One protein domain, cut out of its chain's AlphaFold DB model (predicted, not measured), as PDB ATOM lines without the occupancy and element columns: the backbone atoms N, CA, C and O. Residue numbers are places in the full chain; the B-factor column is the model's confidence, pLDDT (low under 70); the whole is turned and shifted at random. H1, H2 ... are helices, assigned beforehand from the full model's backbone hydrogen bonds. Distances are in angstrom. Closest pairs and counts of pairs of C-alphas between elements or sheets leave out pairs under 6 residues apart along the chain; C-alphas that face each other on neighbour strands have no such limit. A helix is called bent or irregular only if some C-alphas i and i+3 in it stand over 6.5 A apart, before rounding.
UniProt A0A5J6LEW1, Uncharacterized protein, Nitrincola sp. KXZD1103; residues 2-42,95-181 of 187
ATOM      1  N   GLN A   2     -40.596 -20.769 -33.157       48.56
ATOM      2  CA  GLN A   2     -39.696 -21.293 -34.210       48.56
ATOM      3  C   GLN A   2     -38.404 -21.975 -33.721       48.56
ATOM      4  O   GLN A   2     -38.019 -22.984 -34.285       48.56
ATOM      5  N   ILE A   3     -37.732 -21.459 -32.681       49.84
ATOM      6  CA  ILE A   3     -36.496 -22.071 -32.137       49.84
ATOM      7  C   ILE A   3     -36.781 -23.421 -31.458       49.84
ATOM      8  O   ILE A   3     -35.941 -24.313 -31.505       49.84
ATOM      9  N   LEU A   4     -37.955 -23.560 -30.831       49.47
ATOM     10  CA  LEU A   4     -38.346 -24.774 -30.117       49.47
ATOM     11  C   LEU A   4     -38.663 -25.895 -31.116       49.47
ATOM     12  O   LEU A   4     -38.072 -26.959 -31.009       49.47
ATOM     13  N   GLU A   5     -39.461 -25.597 -32.150       51.59
ATOM     14  CA  GLU A   5     -39.743 -26.513 -33.273       51.59
ATOM     15  C   GLU A   5     -38.458 -26.925 -34.016       51.59
ATOM     16  O   GLU A   5     -38.319 -28.057 -34.475       51.59
ATOM     17  N   PHE A   6     -37.482 -26.014 -34.115       55.75
ATOM     18  CA  PHE A   6     -36.178 -26.294 -34.720       55.75
ATOM     19  C   PHE A   6     -35.347 -27.286 -33.904       55.75
ATOM     20  O   PHE A   6     -34.720 -28.188 -34.463       55.75
ATOM     21  N   LEU A   7     -35.319 -27.092 -32.582       54.09
ATOM     22  CA  LEU A   7     -34.661 -27.995 -31.644       54.09
ATOM     23  C   LEU A   7     -35.330 -29.365 -31.694       54.09
ATOM     24  O   LEU A   7     -34.639 -30.351 -31.891       54.09
ATOM     25  N   GLU A   8     -36.655 -29.410 -31.620       53.59
ATOM     26  CA  GLU A   8     -37.463 -30.630 -31.638       53.59
ATOM     27  C   GLU A   8     -37.227 -31.473 -32.904       53.59
ATOM     28  O   GLU A   8     -36.902 -32.653 -32.800       53.59
ATOM     29  N   LYS A   9     -37.211 -30.859 -34.098       55.31
ATOM     30  CA  LYS A   9     -36.843 -31.560 -35.348       55.31
ATOM     31  C   LYS A   9     -35.388 -32.026 -35.398       55.31
ATOM     32  O   LYS A   9     -35.093 -33.113 -35.881       55.31
ATOM     33  N   THR A  10     -34.457 -31.213 -34.901       54.44
ATOM     34  CA  THR A  10     -33.038 -31.608 -34.839       54.44
ATOM     35  C   THR A  10     -32.842 -32.795 -33.884       54.44
ATOM     36  O   THR A  10     -31.960 -33.628 -34.095       54.44
ATOM     37  N   ILE A  11     -33.666 -32.862 -32.837       58.25
ATOM     38  CA  ILE A  11     -33.668 -33.898 -31.807       58.25
ATOM     39  C   ILE A  11     -34.262 -35.208 -32.332       58.25
ATOM     40  O   ILE A  11     -33.640 -36.255 -32.146       58.25
ATOM     41  N   SER A  12     -35.407 -35.159 -33.016       53.41
ATOM     42  CA  SER A  12     -36.088 -36.358 -33.520       53.41
ATOM     43  C   SER A  12     -35.301 -37.082 -34.623       53.41
ATOM     44  O   SER A  12     -35.401 -38.297 -34.778       53.41
ATOM     45  N   GLU A  13     -34.427 -36.377 -35.346       55.94
ATOM     46  CA  GLU A  13     -33.579 -36.966 -36.391       55.94
ATOM     47  C   GLU A  13     -32.221 -37.497 -35.893       55.94
ATOM     48  O   GLU A  13     -31.367 -37.938 -36.683       55.94
ATOM     49  N   LEU A  14     -31.935 -37.430 -34.592       62.12
ATOM     50  CA  LEU A  14     -30.612 -37.741 -34.053       62.12
ATOM     51  C   LEU A  14     -30.393 -39.266 -33.953       62.12
ATOM     52  O   LEU A  14     -30.448 -39.875 -32.890       62.12
ATOM     53  N   SER A  15     -30.116 -39.906 -35.094       66.06
ATOM     54  CA  SER A  15     -29.908 -41.360 -35.167       66.06
ATOM     55  C   SER A  15     -28.727 -41.851 -34.314       66.06
ATOM     56  O   SER A  15     -27.714 -41.163 -34.154       66.06
ATOM     57  N   ALA A  16     -28.784 -43.109 -33.860       65.81
ATOM     58  CA  ALA A  16     -27.717 -43.751 -33.076       65.81
ATOM     59  C   ALA A  16     -26.317 -43.653 -33.724       65.81
ATOM     60  O   ALA A  16     -25.300 -43.578 -33.032       65.81
ATOM     61  N   LYS A  17     -26.249 -43.595 -35.063       65.00
ATOM     62  CA  LYS A  17     -24.995 -43.397 -35.808       65.00
ATOM     63  C   LYS A  17     -24.404 -41.999 -35.589       65.00
ATOM     64  O   LYS A  17     -23.191 -41.876 -35.452       65.00
ATOM     65  N   ARG A  18     -25.239 -40.956 -35.524       68.06
ATOM     66  CA  ARG A  18     -24.820 -39.569 -35.250       68.06
ATOM     67  C   ARG A  18     -24.333 -39.414 -33.806       68.06
ATOM     68  O   ARG A  18     -23.294 -38.799 -33.581       68.06
ATOM     69  N   VAL A  19     -25.013 -40.059 -32.852       71.44
ATOM     70  CA  VAL A  19     -24.573 -40.125 -31.444       71.44
ATOM     71  C   VAL A  19     -23.194 -40.776 -31.330       71.44
ATOM     72  O   VAL A  19     -22.306 -40.234 -30.676       71.44
ATOM     73  N   ALA A  20     -22.973 -41.898 -32.023       71.25
ATOM     74  CA  ALA A  20     -21.676 -42.570 -32.028       71.25
ATOM     75  C   ALA A  20     -20.547 -41.673 -32.571       71.25
ATOM     76  O   ALA A  20     -19.445 -41.689 -32.026       71.25
ATOM     77  N   VAL A  21     -20.821 -40.855 -33.598       73.12
ATOM     78  CA  VAL A  21     -19.854 -39.884 -34.141       73.12
ATOM     79  C   VAL A  21     -19.515 -38.793 -33.121       73.12
ATOM     80  O   VAL A  21     -18.333 -38.493 -32.951       73.12
ATOM     81  N   ILE A  22     -20.503 -38.243 -32.400       75.31
ATOM     82  CA  ILE A  22     -20.250 -37.280 -31.311       75.31
ATOM     83  C   ILE A  22     -19.354 -37.913 -30.244       75.31
ATOM     84  O   ILE A  22     -18.325 -37.339 -29.885       75.31
ATOM     85  N   CYS A  23     -19.722 -39.102 -29.760       76.44
ATOM     86  CA  CYS A  23     -18.967 -39.805 -28.725       76.44
ATOM     87  C   CYS A  23     -17.531 -40.103 -29.173       76.44
ATOM     88  O   CYS A  23     -16.600 -39.920 -28.393       76.44
ATOM     89  N   ALA A  24     -17.334 -40.508 -30.432       77.62
ATOM     90  CA  ALA A  24     -16.009 -40.748 -30.993       77.62
ATOM     91  C   ALA A  24     -15.179 -39.457 -31.089       77.62
ATOM     92  O   ALA A  24     -14.015 -39.454 -30.691       77.62
ATOM     93  N   ALA A  25     -15.766 -38.353 -31.560       76.31
ATOM     94  CA  ALA A  25     -15.081 -37.062 -31.647       76.31
ATOM     95  C   ALA A  25     -14.656 -36.547 -30.260       76.31
ATOM     96  O   ALA A  25     -13.517 -36.111 -30.082       76.31
ATOM     97  N   LEU A  26     -15.541 -36.664 -29.265       81.12
ATOM     98  CA  LEU A  26     -15.231 -36.363 -27.865       81.12
ATOM     99  C   LEU A  26     -14.123 -37.245 -27.315       81.12
ATOM    100  O   LEU A  26     -13.191 -36.727 -26.708       81.12
ATOM    101  N   ALA A  27     -14.204 -38.557 -27.538       79.81
ATOM    102  CA  ALA A  27     -13.193 -39.492 -27.068       79.81
ATOM    103  C   ALA A  27     -11.815 -39.141 -27.640       79.81
ATOM    104  O   ALA A  27     -10.853 -39.066 -26.884       79.81
ATOM    105  N   VAL A  28     -11.717 -38.847 -28.941       82.88
ATOM    106  CA  VAL A  28     -10.454 -38.432 -29.574       82.88
ATOM    107  C   VAL A  28      -9.928 -37.127 -28.969       82.88
ATOM    108  O   VAL A  28      -8.747 -37.050 -28.633       82.88
ATOM    109  N   GLY A  29     -10.790 -36.122 -28.781       79.38
ATOM    110  CA  GLY A  29     -10.402 -34.851 -28.162       79.38
ATOM    111  C   GLY A  29      -9.899 -35.023 -26.725       79.38
ATOM    112  O   GLY A  29      -8.829 -34.525 -26.376       79.38
ATOM    113  N   ILE A  30     -10.632 -35.788 -25.912       82.69
ATOM    114  CA  ILE A  30     -10.274 -36.098 -24.523       82.69
ATOM    115  C   ILE A  30      -8.965 -36.886 -24.464       82.69
ATOM    116  O   ILE A  30      -8.087 -36.530 -23.683       82.69
ATOM    117  N   ILE A  31      -8.802 -37.920 -25.295       83.06
ATOM    118  CA  ILE A  31      -7.570 -38.719 -25.346       83.06
ATOM    119  C   ILE A  31      -6.378 -37.826 -25.687       83.06
ATOM    120  O   ILE A  31      -5.368 -37.900 -24.997       83.06
ATOM    121  N   GLY A  32      -6.497 -36.944 -26.685       80.56
ATOM    122  CA  GLY A  32      -5.418 -36.022 -27.048       80.56
ATOM    123  C   GLY A  32      -4.984 -35.130 -25.881       80.56
ATOM    124  O   GLY A  32      -3.791 -35.001 -25.608       80.56
ATOM    125  N   ILE A  33      -5.950 -34.576 -25.147       78.94
ATOM    126  CA  ILE A  33      -5.705 -33.739 -23.965       78.94
ATOM    127  C   ILE A  33      -5.073 -34.558 -22.832       78.94
ATOM    128  O   ILE A  33      -4.080 -34.132 -22.251       78.94
ATOM    129  N   VAL A  34      -5.612 -35.740 -22.526       79.94
ATOM    130  CA  VAL A  34      -5.093 -36.619 -21.466       79.94
ATOM    131  C   VAL A  34      -3.668 -37.071 -21.785       79.94
ATOM    132  O   VAL A  34      -2.798 -37.021 -20.920       79.94
ATOM    133  N   SER A  35      -3.403 -37.491 -23.023       77.81
ATOM    134  CA  SER A  35      -2.064 -37.886 -23.465       77.81
ATOM    135  C   SER A  35      -1.074 -36.731 -23.364       77.81
ATOM    136  O   SER A  35       0.063 -36.946 -22.936       77.81
ATOM    137  N   TYR A  36      -1.500 -35.514 -23.708       78.19
ATOM    138  CA  TYR A  36      -0.684 -34.320 -23.521       78.19
ATOM    139  C   TYR A  36      -0.366 -34.096 -22.037       78.19
ATOM    140  O   TYR A  36       0.806 -34.042 -21.681       78.19
ATOM    141  N   GLU A  37      -1.371 -34.078 -21.157       73.69
ATOM    142  CA  GLU A  37      -1.189 -33.852 -19.713       73.69
ATOM    143  C   GLU A  37      -0.306 -34.905 -19.046       73.69
ATOM    144  O   GLU A  37       0.561 -34.571 -18.239       73.69
ATOM    145  N   LEU A  38      -0.458 -36.181 -19.409       76.56
ATOM    146  CA  LEU A  38       0.409 -37.247 -18.906       76.56
ATOM    147  C   LEU A  38       1.864 -37.045 -19.348       76.56
ATOM    148  O   LEU A  38       2.785 -37.212 -18.545       76.56
ATOM    149  N   THR A  39       2.080 -36.639 -20.600       74.88
ATOM    150  CA  THR A  39       3.421 -36.360 -21.139       74.88
ATOM    151  C   THR A  39       4.040 -35.128 -20.475       74.88
ATOM    152  O   THR A  39       5.199 -35.143 -20.067       74.88
ATOM    153  N   THR A  40       3.269 -34.058 -20.301       72.69
ATOM    154  CA  THR A  40       3.744 -32.822 -19.675       72.69
ATOM    155  C   THR A  40       3.989 -33.012 -18.180       72.69
ATOM    156  O   THR A  40       4.996 -32.532 -17.663       72.69
ATOM    157  N   SER A  41       3.132 -33.762 -17.485       71.19
ATOM    158  CA  SER A  41       3.299 -34.085 -16.063       71.19
ATOM    159  C   SER A  41       4.545 -34.932 -15.813       71.19
ATOM    160  O   SER A  41       5.319 -34.629 -14.907       71.19
ATOM    161  N   THR A  42       4.785 -35.956 -16.638       73.56
ATOM    162  CA  THR A  42       6.001 -36.783 -16.540       73.56
ATOM    163  C   THR A  42       7.262 -35.978 -16.844       73.56
ATOM    164  O   THR A  42       8.237 -36.083 -16.103       73.56
ATOM    165  N   THR A  95      -1.755 -20.160 -21.774       73.88
ATOM    166  CA  THR A  95      -2.267 -19.003 -21.043       73.88
ATOM    167  C   THR A  95      -3.757 -19.179 -20.730       73.88
ATOM    168  O   THR A  95      -4.473 -19.920 -21.413       73.88
ATOM    169  N   SER A  96      -4.266 -18.440 -19.741       73.56
ATOM    170  CA  SER A  96      -5.699 -18.404 -19.408       73.56
ATOM    171  C   SER A  96      -6.616 -18.265 -20.640       73.56
ATOM    172  O   SER A  96      -7.641 -18.945 -20.726       73.56
ATOM    173  N   ASP A  97      -6.249 -17.438 -21.622       79.56
ATOM    174  CA  ASP A  97      -7.045 -17.255 -22.845       79.56
ATOM    175  C   ASP A  97      -6.995 -18.473 -23.768       79.56
ATOM    176  O   ASP A  97      -8.020 -18.902 -24.304       79.56
ATOM    177  N   GLN A  98      -5.820 -19.084 -23.918       82.31
ATOM    178  CA  GLN A  98      -5.659 -20.302 -24.707       82.31
ATOM    179  C   GLN A  98      -6.436 -21.474 -24.098       82.31
ATOM    180  O   GLN A  98      -7.057 -22.250 -24.826       82.31
ATOM    181  N   HIS A  99      -6.476 -21.562 -22.767       82.81
ATOM    182  CA  HIS A  99      -7.280 -22.547 -22.055       82.81
ATOM    183  C   HIS A  99      -8.780 -22.417 -22.357       82.81
ATOM    184  O   HIS A  99      -9.443 -23.438 -22.574       82.81
ATOM    185  N   ARG A 100      -9.304 -21.183 -22.402       86.25
ATOM    186  CA  ARG A 100     -10.703 -20.903 -22.766       86.25
ATOM    187  C   ARG A 100     -10.978 -21.280 -24.213       86.25
ATOM    188  O   ARG A 100     -11.920 -22.017 -24.478       86.25
ATOM    189  N   ILE A 101     -10.125 -20.847 -25.141       87.94
ATOM    190  CA  ILE A 101     -10.274 -21.143 -26.574       87.94
ATOM    191  C   ILE A 101     -10.255 -22.657 -26.830       87.94
ATOM    192  O   ILE A 101     -11.091 -23.162 -27.577       87.94
ATOM    193  N   ALA A 102      -9.355 -23.399 -26.180       86.44
ATOM    194  CA  ALA A 102      -9.291 -24.852 -26.310       86.44
ATOM    195  C   ALA A 102     -10.603 -25.528 -25.883       86.44
ATOM    196  O   ALA A 102     -11.079 -26.442 -26.558       86.44
ATOM    197  N   LEU A 103     -11.220 -25.051 -24.798       88.12
ATOM    198  CA  LEU A 103     -12.495 -25.586 -24.332       88.12
ATOM    199  C   LEU A 103     -13.664 -25.203 -25.253       88.12
ATOM    200  O   LEU A 103     -14.538 -26.032 -25.497       88.12
ATOM    201  N   VAL A 104     -13.664 -23.986 -25.807       91.44
ATOM    202  CA  VAL A 104     -14.629 -23.557 -26.837       91.44
ATOM    203  C   VAL A 104     -14.581 -24.511 -28.021       91.44
ATOM    204  O   VAL A 104     -15.612 -25.048 -28.421       91.44
ATOM    205  N   ILE A 105     -13.383 -24.777 -28.547       89.50
ATOM    206  CA  ILE A 105     -13.186 -25.700 -29.669       89.50
ATOM    207  C   ILE A 105     -13.690 -27.098 -29.300       89.50
ATOM    208  O   ILE A 105     -14.514 -27.652 -30.026       89.50
ATOM    209  N   LEU A 106     -13.271 -27.646 -28.155       89.69
ATOM    210  CA  LEU A 106     -13.665 -28.989 -27.718       89.69
ATOM    211  C   LEU A 106     -15.190 -29.153 -27.609       89.69
ATOM    212  O   LEU A 106     -15.724 -30.184 -28.006       89.69
ATOM    213  N   MET A 107     -15.885 -28.122 -27.122       90.38
ATOM    214  CA  MET A 107     -17.342 -28.106 -26.932       90.38
ATOM    215  C   MET A 107     -18.131 -27.748 -28.201       90.38
ATOM    216  O   MET A 107     -19.350 -27.908 -28.243       90.38
ATOM    217  N   SER A 108     -17.461 -27.263 -29.249       90.88
ATOM    218  CA  SER A 108     -18.101 -26.885 -30.517       90.88
ATOM    219  C   SER A 108     -17.908 -27.950 -31.596       90.88
ATOM    220  O   SER A 108     -18.820 -28.223 -32.375       90.88
ATOM    221  N   VAL A 109     -16.725 -28.569 -31.648       89.38
ATOM    222  CA  VAL A 109     -16.289 -29.462 -32.735       89.38
ATOM    223  C   VAL A 109     -17.248 -30.627 -33.002       89.38
ATOM    224  O   VAL A 109     -17.589 -30.814 -34.168       89.38
ATOM    225  N   PRO A 110     -17.739 -31.386 -32.004       85.44
ATOM    226  CA  PRO A 110     -18.667 -32.490 -32.263       85.44
ATOM    227  C   PRO A 110     -19.934 -32.064 -33.016       85.44
ATOM    228  O   PRO A 110     -20.390 -32.762 -33.921       85.44
ATOM    229  N   TRP A 111     -20.464 -30.881 -32.704       87.88
ATOM    230  CA  TRP A 111     -21.642 -30.323 -33.365       87.88
ATOM    231  C   TRP A 111     -21.317 -29.788 -34.762       87.88
ATOM    232  O   TRP A 111     -22.076 -30.007 -35.705       87.88
ATOM    233  N   ILE A 112     -20.152 -29.157 -34.930       87.94
ATOM    234  CA  ILE A 112     -19.662 -28.734 -36.249       87.94
ATOM    235  C   ILE A 112     -19.504 -29.953 -37.165       87.94
ATOM    236  O   ILE A 112     -19.954 -29.914 -38.307       87.94
ATOM    237  N   ILE A 113     -18.936 -31.056 -36.669       84.56
ATOM    238  CA  ILE A 113     -18.798 -32.305 -37.431       84.56
ATOM    239  C   ILE A 113     -20.172 -32.829 -37.858       84.56
ATOM    240  O   ILE A 113     -20.353 -33.186 -39.021       84.56
ATOM    241  N   LEU A 114     -21.160 -32.827 -36.959       81.00
ATOM    242  CA  LEU A 114     -22.515 -33.246 -37.315       81.00
ATOM    243  C   LEU A 114     -23.190 -32.337 -38.341       81.00
ATOM    244  O   LEU A 114     -23.943 -32.838 -39.173       81.00
ATOM    245  N   SER A 115     -22.889 -31.037 -38.359       84.75
ATOM    246  CA  SER A 115     -23.454 -30.136 -39.371       84.75
ATOM    247  C   SER A 115     -23.103 -30.562 -40.807       84.75
ATOM    248  O   SER A 115     -23.912 -30.386 -41.719       84.75
ATOM    249  N   PHE A 116     -21.953 -31.221 -41.012       80.75
ATOM    250  CA  PHE A 116     -21.585 -31.794 -42.311       80.75
ATOM    251  C   PHE A 116     -22.489 -32.958 -42.731       80.75
ATOM    252  O   PHE A 116     -22.672 -33.175 -43.928       80.75
ATOM    253  N   VAL A 117     -23.097 -33.685 -41.788       78.31
ATOM    254  CA  VAL A 117     -24.087 -34.727 -42.105       78.31
ATOM    255  C   VAL A 117     -25.318 -34.103 -42.762       78.31
ATOM    256  O   VAL A 117     -25.760 -34.602 -43.795       78.31
ATOM    257  N   GLY A 118     -25.782 -32.951 -42.265       73.12
ATOM    258  CA  GLY A 118     -26.864 -32.189 -42.901       73.12
ATOM    259  C   GLY A 118     -26.507 -31.708 -44.316       73.12
ATOM    260  O   GLY A 118     -27.347 -31.711 -45.213       73.12
ATOM    261  N   ILE A 119     -25.235 -31.378 -44.579       78.94
ATOM    262  CA  ILE A 119     -24.768 -31.083 -45.950       78.94
ATOM    263  C   ILE A 119     -24.895 -32.325 -46.843       78.94
ATOM    264  O   ILE A 119     -25.333 -32.217 -47.987       78.94
ATOM    265  N   ILE A 120     -24.523 -33.506 -46.345       76.81
ATOM    266  CA  ILE A 120     -24.628 -34.766 -47.098       76.81
ATOM    267  C   ILE A 120     -26.096 -35.106 -47.398       76.81
ATOM    268  O   ILE A 120     -26.404 -35.579 -48.490       76.81
ATOM    269  N   GLU A 121     -27.006 -34.848 -46.467       77.31
ATOM    270  CA  GLU A 121     -28.448 -35.079 -46.637       77.31
ATOM    271  C   GLU A 121     -29.081 -34.168 -47.678       77.31
ATOM    272  O   GLU A 121     -29.868 -34.640 -48.500       77.31
ATOM    273  N   LYS A 122     -28.623 -32.914 -47.761       81.31
ATOM    274  CA  LYS A 122     -28.977 -32.018 -48.866       81.31
ATOM    275  C   LYS A 122     -28.681 -32.648 -50.226       81.31
ATOM    276  O   LYS A 122     -29.502 -32.576 -51.136       81.31
ATOM    277  N   PHE A 123     -27.512 -33.276 -50.376       81.56
ATOM    278  CA  PHE A 123     -27.139 -33.950 -51.626       81.56
ATOM    279  C   PHE A 123     -27.973 -35.206 -51.905       81.56
ATOM    280  O   PHE A 123     -28.077 -35.615 -53.059       81.56
ATOM    281  N   LYS A 124     -28.578 -35.805 -50.877       81.69
ATOM    282  CA  LYS A 124     -29.484 -36.955 -51.001       81.69
ATOM    283  C   LYS A 124     -30.943 -36.557 -51.243       81.69
ATOM    284  O   LYS A 124     -31.758 -37.442 -51.485       81.69
ATOM    285  N   GLY A 125     -31.261 -35.262 -51.224       79.19
ATOM    286  CA  GLY A 125     -32.613 -34.752 -51.446       79.19
ATOM    287  C   GLY A 125     -33.537 -34.883 -50.235       79.19
ATOM    288  O   GLY A 125     -34.752 -34.836 -50.408       79.19
ATOM    289  N   ASP A 126     -32.978 -35.052 -49.035       77.12
ATOM    290  CA  ASP A 126     -33.754 -35.043 -47.796       77.12
ATOM    291  C   ASP A 126     -34.380 -33.650 -47.599       77.12
ATOM    292  O   ASP A 126     -33.642 -32.672 -47.713       77.12
ATOM    293  N   PRO A 127     -35.699 -33.501 -47.374       75.00
ATOM    294  CA  PRO A 127     -36.336 -32.195 -47.202       75.00
ATOM    295  C   PRO A 127     -35.934 -31.472 -45.908       75.00
ATOM    296  O   PRO A 127     -35.961 -30.237 -45.887       75.00
ATOM    297  N   ASP A 128     -35.524 -32.193 -44.862       75.50
ATOM    298  CA  ASP A 128     -35.282 -31.620 -43.533       75.50
ATOM    299  C   ASP A 128     -33.795 -31.314 -43.246       75.50
ATOM    300  O   ASP A 128     -33.446 -30.758 -42.203       75.50
ATOM    301  N   TRP A 129     -32.914 -31.520 -44.234       76.44
ATOM    302  CA  TRP A 129     -31.458 -31.291 -44.155       76.44
ATOM    303  C   TRP A 129     -31.036 -29.944 -43.537       76.44
ATOM    304  O   TRP A 129     -30.003 -29.838 -42.866       76.44
ATOM    305  N   ALA A 130     -31.814 -28.888 -43.794       77.44
ATOM    306  CA  ALA A 130     -31.527 -27.542 -43.318       77.44
ATOM    307  C   ALA A 130     -31.727 -27.423 -41.801       77.44
ATOM    308  O   ALA A 130     -30.981 -26.686 -41.153       77.44
ATOM    309  N   TYR A 131     -32.683 -28.170 -41.238       75.75
ATOM    310  CA  TYR A 131     -32.935 -28.205 -39.800       75.75
ATOM    311  C   TYR A 131     -31.764 -28.858 -39.069       75.75
ATOM    312  O   TYR A 131     -31.176 -28.227 -38.191       75.75
ATOM    313  N   GLY A 132     -31.326 -30.039 -39.518       73.12
ATOM    314  CA  GLY A 132     -30.164 -30.724 -38.948       73.12
ATOM    315  C   GLY A 132     -28.873 -29.898 -39.031       73.12
ATOM    316  O   GLY A 132     -28.127 -29.803 -38.055       73.12
ATOM    317  N   LEU A 133     -28.620 -29.233 -40.165       82.19
ATOM    318  CA  LEU A 133     -27.428 -28.397 -40.346       82.19
ATOM    319  C   LEU A 133     -27.436 -27.165 -39.435       82.19
ATOM    320  O   LEU A 133     -26.470 -26.928 -38.704       82.19
ATOM    321  N   VAL A 134     -28.505 -26.368 -39.491       84.62
ATOM    322  CA  VAL A 134     -28.591 -25.109 -38.740       84.62
ATOM    323  C   VAL A 134     -28.715 -25.389 -37.243       84.62
ATOM    324  O   VAL A 134     -28.066 -24.704 -36.454       84.62
ATOM    325  N   GLY A 135     -29.453 -26.430 -36.852       82.00
ATOM    326  CA  GLY A 135     -29.553 -26.888 -35.468       82.00
ATOM    327  C   GLY A 135     -28.194 -27.289 -34.898       82.00
ATOM    328  O   GLY A 135     -27.806 -26.809 -33.834       82.00
ATOM    329  N   CYS A 136     -27.405 -28.075 -35.636       85.00
ATOM    330  CA  CYS A 136     -26.055 -28.445 -35.204       85.00
ATOM    331  C   CYS A 136     -25.121 -27.230 -35.079       85.00
ATOM    332  O   CYS A 136     -24.378 -27.128 -34.107       85.00
ATOM    333  N   LEU A 137     -25.165 -26.278 -36.016       89.06
ATOM    334  CA  LEU A 137     -24.355 -25.056 -35.915       89.06
ATOM    335  C   LEU A 137     -24.788 -24.167 -34.743       89.06
ATOM    336  O   LEU A 137     -23.939 -23.584 -34.067       89.06
ATOM    337  N   PHE A 138     -26.091 -24.089 -34.472       89.50
ATOM    338  CA  PHE A 138     -26.612 -23.370 -33.317       89.50
ATOM    339  C   PHE A 138     -26.140 -24.002 -32.003       89.50
ATOM    340  O   PHE A 138     -25.659 -23.289 -31.123       89.50
ATOM    341  N   LEU A 139     -26.192 -25.334 -31.888       88.12
ATOM    342  CA  LEU A 139     -25.663 -26.049 -30.724       88.12
ATOM    343  C   LEU A 139     -24.151 -25.852 -30.586       88.12
ATOM    344  O   LEU A 139     -23.683 -25.574 -29.484       88.12
ATOM    345  N   ALA A 140     -23.392 -25.908 -31.685       91.00
ATOM    346  CA  ALA A 140     -21.959 -25.617 -31.671       91.00
ATOM    347  C   ALA A 140     -21.673 -24.236 -31.071       91.00
ATOM    348  O   ALA A 140     -20.840 -24.106 -30.175       91.00
ATOM    349  N   PHE A 141     -22.402 -23.218 -31.533       92.50
ATOM    350  CA  PHE A 141     -22.280 -21.862 -31.016       92.50
ATOM    351  C   PHE A 141     -22.666 -21.782 -29.537       92.50
ATOM    352  O   PHE A 141     -21.925 -21.201 -28.752       92.50
ATOM    353  N   LEU A 142     -23.788 -22.383 -29.138       93.19
ATOM    354  CA  LEU A 142     -24.291 -22.331 -27.767       93.19
ATOM    355  C   LEU A 142     -23.331 -23.002 -26.774       93.19
ATOM    356  O   LEU A 142     -22.969 -22.394 -25.767       93.19
ATOM    357  N   PHE A 143     -22.885 -24.227 -27.064       92.19
ATOM    358  CA  PHE A 143     -21.959 -24.959 -26.198       92.19
ATOM    359  C   PHE A 143     -20.562 -24.337 -26.187       92.19
ATOM    360  O   PHE A 143     -19.951 -24.247 -25.122       92.19
ATOM    361  N   GLY A 144     -20.076 -23.857 -27.335       92.12
ATOM    362  CA  GLY A 144     -18.829 -23.102 -27.411       92.12
ATOM    363  C   GLY A 144     -18.890 -21.802 -26.610       92.12
ATOM    364  O   GLY A 144     -18.004 -21.517 -25.813       92.12
ATOM    365  N   PHE A 145     -19.959 -21.023 -26.763       93.44
ATOM    366  CA  PHE A 145     -20.136 -19.768 -26.037       93.44
ATOM    367  C   PHE A 145     -20.251 -19.992 -24.527       93.44
ATOM    368  O   PHE A 145     -19.578 -19.313 -23.754       93.44
ATOM    369  N   ALA A 146     -21.048 -20.973 -24.093       91.69
ATOM    370  CA  ALA A 146     -21.186 -21.306 -22.678       91.69
ATOM    371  C   ALA A 146     -19.848 -21.741 -22.058       91.69
ATOM    372  O   ALA A 146     -19.530 -21.356 -20.932       91.69
ATOM    373  N   SER A 147     -19.037 -22.503 -22.798       91.94
ATOM    374  CA  SER A 147     -17.770 -23.011 -22.279       91.94
ATOM    375  C   SER A 147     -16.679 -21.942 -22.160       91.94
ATOM    376  O   SER A 147     -15.783 -22.084 -21.329       91.94
ATOM    377  N   TYR A 148     -16.785 -20.826 -22.887       89.81
ATOM    378  CA  TYR A 148     -15.869 -19.687 -22.743       89.81
ATOM    379  C   TYR A 148     -15.856 -19.098 -21.319       89.81
ATOM    380  O   TYR A 148     -14.832 -18.582 -20.867       89.81
ATOM    381  N   TYR A 149     -16.977 -19.197 -20.599       90.00
ATOM    382  CA  TYR A 149     -17.121 -18.687 -19.233       90.00
ATOM    383  C   TYR A 149     -16.647 -19.667 -18.154       90.00
ATOM    384  O   TYR A 149     -16.699 -19.336 -16.969       90.00
ATOM    385  N   VAL A 150     -16.176 -20.860 -18.530       88.25
ATOM    386  CA  VAL A 150     -15.626 -21.817 -17.568       88.25
ATOM    387  C   VAL A 150     -14.319 -21.252 -16.991       88.25
ATOM    388  O   VAL A 150     -13.417 -20.900 -17.761       88.25
ATOM    389  N   PRO A 151     -14.186 -21.169 -15.654       85.06
ATOM    390  CA  PRO A 151     -12.995 -20.626 -15.007       85.06
ATOM    391  C   PRO A 151     -11.706 -21.323 -15.458       85.06
ATOM    392  O   PRO A 151     -11.681 -22.554 -15.579       85.06
ATOM    393  N   SER A 152     -10.647 -20.540 -15.722       79.69
ATOM    394  CA  SER A 152      -9.344 -20.994 -16.245       79.69
ATOM    395  C   SER A 152      -8.400 -21.590 -15.183       79.69
ATOM    396  O   SER A 152      -7.432 -22.269 -15.528       79.69
ATOM    397  N   ASP A 153      -8.776 -21.511 -13.913       79.81
ATOM    398  CA  ASP A 153      -8.110 -22.070 -12.730       79.81
ATOM    399  C   ASP A 153      -8.587 -23.482 -12.329       79.81
ATOM    400  O   ASP A 153      -7.911 -24.174 -11.571       79.81
ATOM    401  N   LEU A 154      -9.721 -23.955 -12.865       81.56
ATOM    402  CA  LEU A 154     -10.172 -25.343 -12.688       81.56
ATOM    403  C   LEU A 154      -9.098 -26.362 -13.104       81.56
ATOM    404  O   LEU A 154      -8.477 -26.241 -14.161       81.56
ATOM    405  N   HIS A 155      -8.957 -27.424 -12.307       82.00
ATOM    406  CA  HIS A 155      -8.067 -28.539 -12.623       82.00
ATOM    407  C   HIS A 155      -8.404 -29.138 -14.000       82.00
ATOM    408  O   HIS A 155      -9.580 -29.325 -14.338       82.00
ATOM    409  N   TRP A 156      -7.370 -29.477 -14.778       78.62
ATOM    410  CA  TRP A 156      -7.482 -29.897 -16.180       78.62
ATOM    411  C   TRP A 156      -8.482 -31.032 -16.396       78.62
ATOM    412  O   TRP A 156      -9.250 -31.002 -17.354       78.62
ATOM    413  N   PHE A 157      -8.521 -31.997 -15.471       81.19
ATOM    414  CA  PHE A 157      -9.455 -33.120 -15.532       81.19
ATOM    415  C   PHE A 157     -10.910 -32.638 -15.535       81.19
ATOM    416  O   PHE A 157     -11.710 -33.066 -16.364       81.19
ATOM    417  N   TYR A 158     -11.265 -31.704 -14.648       85.56
ATOM    418  CA  TYR A 158     -12.628 -31.181 -14.614       85.56
ATOM    419  C   TYR A 158     -12.930 -30.360 -15.861       85.56
ATOM    420  O   TYR A 158     -13.990 -30.535 -16.457       85.56
ATOM    421  N   ARG A 159     -11.986 -29.512 -16.289       86.19
ATOM    422  CA  ARG A 159     -12.181 -28.645 -17.453       86.19
ATOM    423  C   ARG A 159     -12.357 -29.429 -18.746       86.19
ATOM    424  O   ARG A 159     -13.274 -29.139 -19.499       86.19
ATOM    425  N   TYR A 160     -11.465 -30.371 -19.023       84.44
ATOM    426  CA  TYR A 160     -11.354 -30.981 -20.346       84.44
ATOM    427  C   TYR A 160     -11.955 -32.378 -20.444       84.44
ATOM    428  O   TYR A 160     -12.161 -32.864 -21.551       84.44
ATOM    429  N   VAL A 161     -12.249 -33.019 -19.312       85.00
ATOM    430  CA  VAL A 161     -12.840 -34.361 -19.288       85.00
ATOM    431  C   VAL A 161     -14.243 -34.299 -18.706       85.00
ATOM    432  O   VAL A 161     -15.207 -34.566 -19.419       85.00
ATOM    433  N   ALA A 162     -14.376 -33.904 -17.436       86.94
ATOM    434  CA  ALA A 162     -15.654 -33.999 -16.732       86.94
ATOM    435  C   ALA A 162     -16.718 -33.059 -17.314       86.94
ATOM    436  O   ALA A 162     -17.815 -33.516 -17.623       86.94
ATOM    437  N   ILE A 163     -16.402 -31.770 -17.494       88.88
ATOM    438  CA  ILE A 163     -17.360 -30.782 -18.011       88.88
ATOM    439  C   ILE A 163     -17.848 -31.170 -19.413       88.88
ATOM    440  O   ILE A 163     -19.065 -31.278 -19.575       88.88
ATOM    441  N   PRO A 164     -16.976 -31.438 -20.406       88.75
ATOM    442  CA  PRO A 164     -17.427 -31.889 -21.714       88.75
ATOM    443  C   PRO A 164     -18.257 -33.161 -21.611       88.75
ATOM    444  O   PRO A 164     -19.404 -33.171 -22.046       88.75
ATOM    445  N   PHE A 165     -17.741 -34.204 -20.959       86.31
ATOM    446  CA  PHE A 165     -18.433 -35.486 -20.885       86.31
ATOM    447  C   PHE A 165     -19.837 -35.365 -20.282       86.31
ATOM    448  O   PHE A 165     -20.803 -35.825 -20.886       86.31
ATOM    449  N   VAL A 166     -19.968 -34.698 -19.131       87.44
ATOM    450  CA  VAL A 166     -21.261 -34.504 -18.460       87.44
ATOM    451  C   VAL A 166     -22.191 -33.652 -19.312       87.44
ATOM    452  O   VAL A 166     -23.350 -34.013 -19.485       87.44
ATOM    453  N   THR A 167     -21.697 -32.555 -19.884       88.00
ATOM    454  CA  THR A 167     -22.531 -31.653 -20.690       88.00
ATOM    455  C   THR A 167     -23.085 -32.364 -21.921       88.00
ATOM    456  O   THR A 167     -24.278 -32.269 -22.201       88.00
ATOM    457  N   TYR A 168     -22.248 -33.129 -22.625       85.31
ATOM    458  CA  TYR A 168     -22.688 -33.911 -23.776       85.31
ATOM    459  C   TYR A 168     -23.605 -35.067 -23.383       85.31
ATOM    460  O   TYR A 168     -24.599 -35.290 -24.065       85.31
ATOM    461  N   ALA A 169     -23.327 -35.772 -22.283       82.94
ATOM    462  CA  ALA A 169     -24.200 -36.837 -21.793       82.94
ATOM    463  C   ALA A 169     -25.590 -36.301 -21.414       82.94
ATOM    464  O   ALA A 169     -26.604 -36.907 -21.759       82.94
ATOM    465  N   VAL A 170     -25.655 -35.140 -20.756       85.50
ATOM    466  CA  VAL A 170     -26.920 -34.467 -20.427       85.50
ATOM    467  C   VAL A 170     -27.634 -34.010 -21.698       85.50
ATOM    468  O   VAL A 170     -28.811 -34.300 -21.861       85.50
ATOM    469  N   ALA A 171     -26.938 -33.365 -22.636       83.88
ATOM    470  CA  ALA A 171     -27.547 -32.931 -23.893       83.88
ATOM    471  C   ALA A 171     -28.119 -34.114 -24.692       83.88
ATOM    472  O   ALA A 171     -29.272 -34.083 -25.107       83.88
ATOM    473  N   LEU A 172     -27.339 -35.186 -24.848       81.50
ATOM    474  CA  LEU A 172     -27.760 -36.390 -25.562       81.50
ATOM    475  C   LEU A 172     -28.907 -37.120 -24.860       81.50
ATOM    476  O   LEU A 172     -29.803 -37.608 -25.538       81.50
ATOM    477  N   SER A 173     -28.906 -37.192 -23.526       76.44
ATOM    478  CA  SER A 173     -30.008 -37.817 -22.779       76.44
ATOM    479  C   SER A 173     -31.296 -37.002 -22.851       76.44
ATOM    480  O   SER A 173     -32.359 -37.594 -23.009       76.44
ATOM    481  N   LEU A 174     -31.216 -35.667 -22.816       79.38
ATOM    482  CA  LEU A 174     -32.367 -34.796 -23.062       79.38
ATOM    483  C   LEU A 174     -32.921 -34.992 -24.475       79.38
ATOM    484  O   LEU A 174     -34.129 -35.106 -24.646       79.38
ATOM    485  N   PHE A 175     -32.048 -35.084 -25.479       74.88
ATOM    486  CA  PHE A 175     -32.466 -35.333 -26.858       74.88
ATOM    487  C   PHE A 175     -33.105 -36.714 -27.025       74.88
ATOM    488  O   PHE A 175     -34.151 -36.839 -27.653       74.88
ATOM    489  N   TYR A 176     -32.536 -37.741 -26.400       68.44
ATOM    490  CA  TYR A 176     -33.118 -39.077 -26.419       68.44
ATOM    491  C   TYR A 176     -34.492 -39.125 -25.733       68.44
ATOM    492  O   TYR A 176     -35.419 -39.720 -26.270       68.44
ATOM    493  N   ALA A 177     -34.642 -38.464 -24.581       73.19
ATOM    494  CA  ALA A 177     -35.906 -38.418 -23.849       73.19
ATOM    495  C   ALA A 177     -37.020 -37.713 -24.641       73.19
ATOM    496  O   ALA A 177     -38.139 -38.206 -24.681       73.19
ATOM    497  N   VAL A 178     -36.704 -36.594 -25.300       68.94
ATOM    498  CA  VAL A 178     -37.669 -35.855 -26.132       68.94
ATOM    499  C   VAL A 178     -38.048 -36.648 -27.387       68.94
ATOM    500  O   VAL A 178     -39.212 -36.653 -27.770       68.94
ATOM    501  N   SER A 179     -37.105 -37.368 -28.001       62.62
ATOM    502  CA  SER A 179     -37.392 -38.178 -29.192       62.62
ATOM    503  C   SER A 179     -38.298 -39.390 -28.915       62.62
ATOM    504  O   SER A 179     -39.050 -39.780 -29.804       62.62
ATOM    505  N   ASP A 180     -38.219 -40.003 -27.728       58.31
ATOM    506  CA  ASP A 180     -39.018 -41.188 -27.356       58.31
ATOM    507  C   ASP A 180     -40.481 -40.827 -27.007       58.31
ATOM    508  O   ASP A 180     -41.395 -41.633 -27.201       58.31
ATOM    509  N   ASP A 181     -40.732 -39.599 -26.534       54.69
ATOM    510  CA  ASP A 181     -42.090 -39.095 -26.265       54.69
ATOM    511  C   ASP A 181     -42.884 -38.836 -27.561       54.69
ATOM    512  O   ASP A 181     -44.098 -39.062 -27.597       54.69
TER     513      ASP A 181
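Overview. This is residues 2 to 42 and 95 to 181 of the 187 residues of an uncharacterized protein of Nitrincola sp. KXZD1103 (UniProt A0A5J6LEW1). Four long helices, H2, the bent H3, H4 and H5, run lengthwise in a bundle, with short H1 crossing one end, where it packs on residues 131 to 136 of H4 and 175 to 179 of H5. The 128 printed residues hold five named helices, H1 to H5 in chain order, and no named strand: the class is all helix. The whole is compact, radius of gyration of the C-alphas 15.7 A, and only just a rod, spanning 51 by 25 by 25 A.

Along the chain. H1, residues 2 to 12, begins at C-alpha 2 (-39.696, -21.293, -34.210) and is 15.5 A long. H2, residues 16 to 42, is 38.2 A long. H3, residues 96 to 124, was assigned as one helix by its hydrogen bonds but is bent: C-alphas 107 and 110 are 7.0 A apart. Its arms are H3a, residues 96 to 107, 16.9 A, and H3b, residues 110 to 124, 22.1 A, at a steep tilt of 37 degrees, only just past shallow. H4, residues 129 to 148, is 28.9 A long. H5, residues 156 to 181, is 37.2 A long and ends at C-alpha 181 (-42.090, -39.095, -26.265).

Arrangement. H1 touches H4 about perpendicular, at 78 degrees; their closest C-alphas, of Thr 10 and Gly 132, are 5.1 A apart. H2 and H5 touch at a shallow tilt of 9 degrees, opposite ways, closest at C-alphas Ile 30 and Val 161, 6.1 A. H3b and H4 form a helical hairpin at 10 degrees, closest at C-alphas Ser 115 and Leu 133, 4.4 A. H2 and H4 are apart. Every O i to N i+4 pair is within hydrogen-bond range in H1, H2, H3a and H4; H3b has 8 of 11 and H5 19 of 22.

Size, cuts and confidence. The farthest C-alphas, of Thr 42 and Pro 127, are 52.5 A apart. Residues 43 to 94 are not printed; C-alphas 42 and 95 are 20.1 A apart across the cut. Of the links printed whole, none is long. Residues 2 to 18, 176 and 178 to 181 have pLDDT under 70.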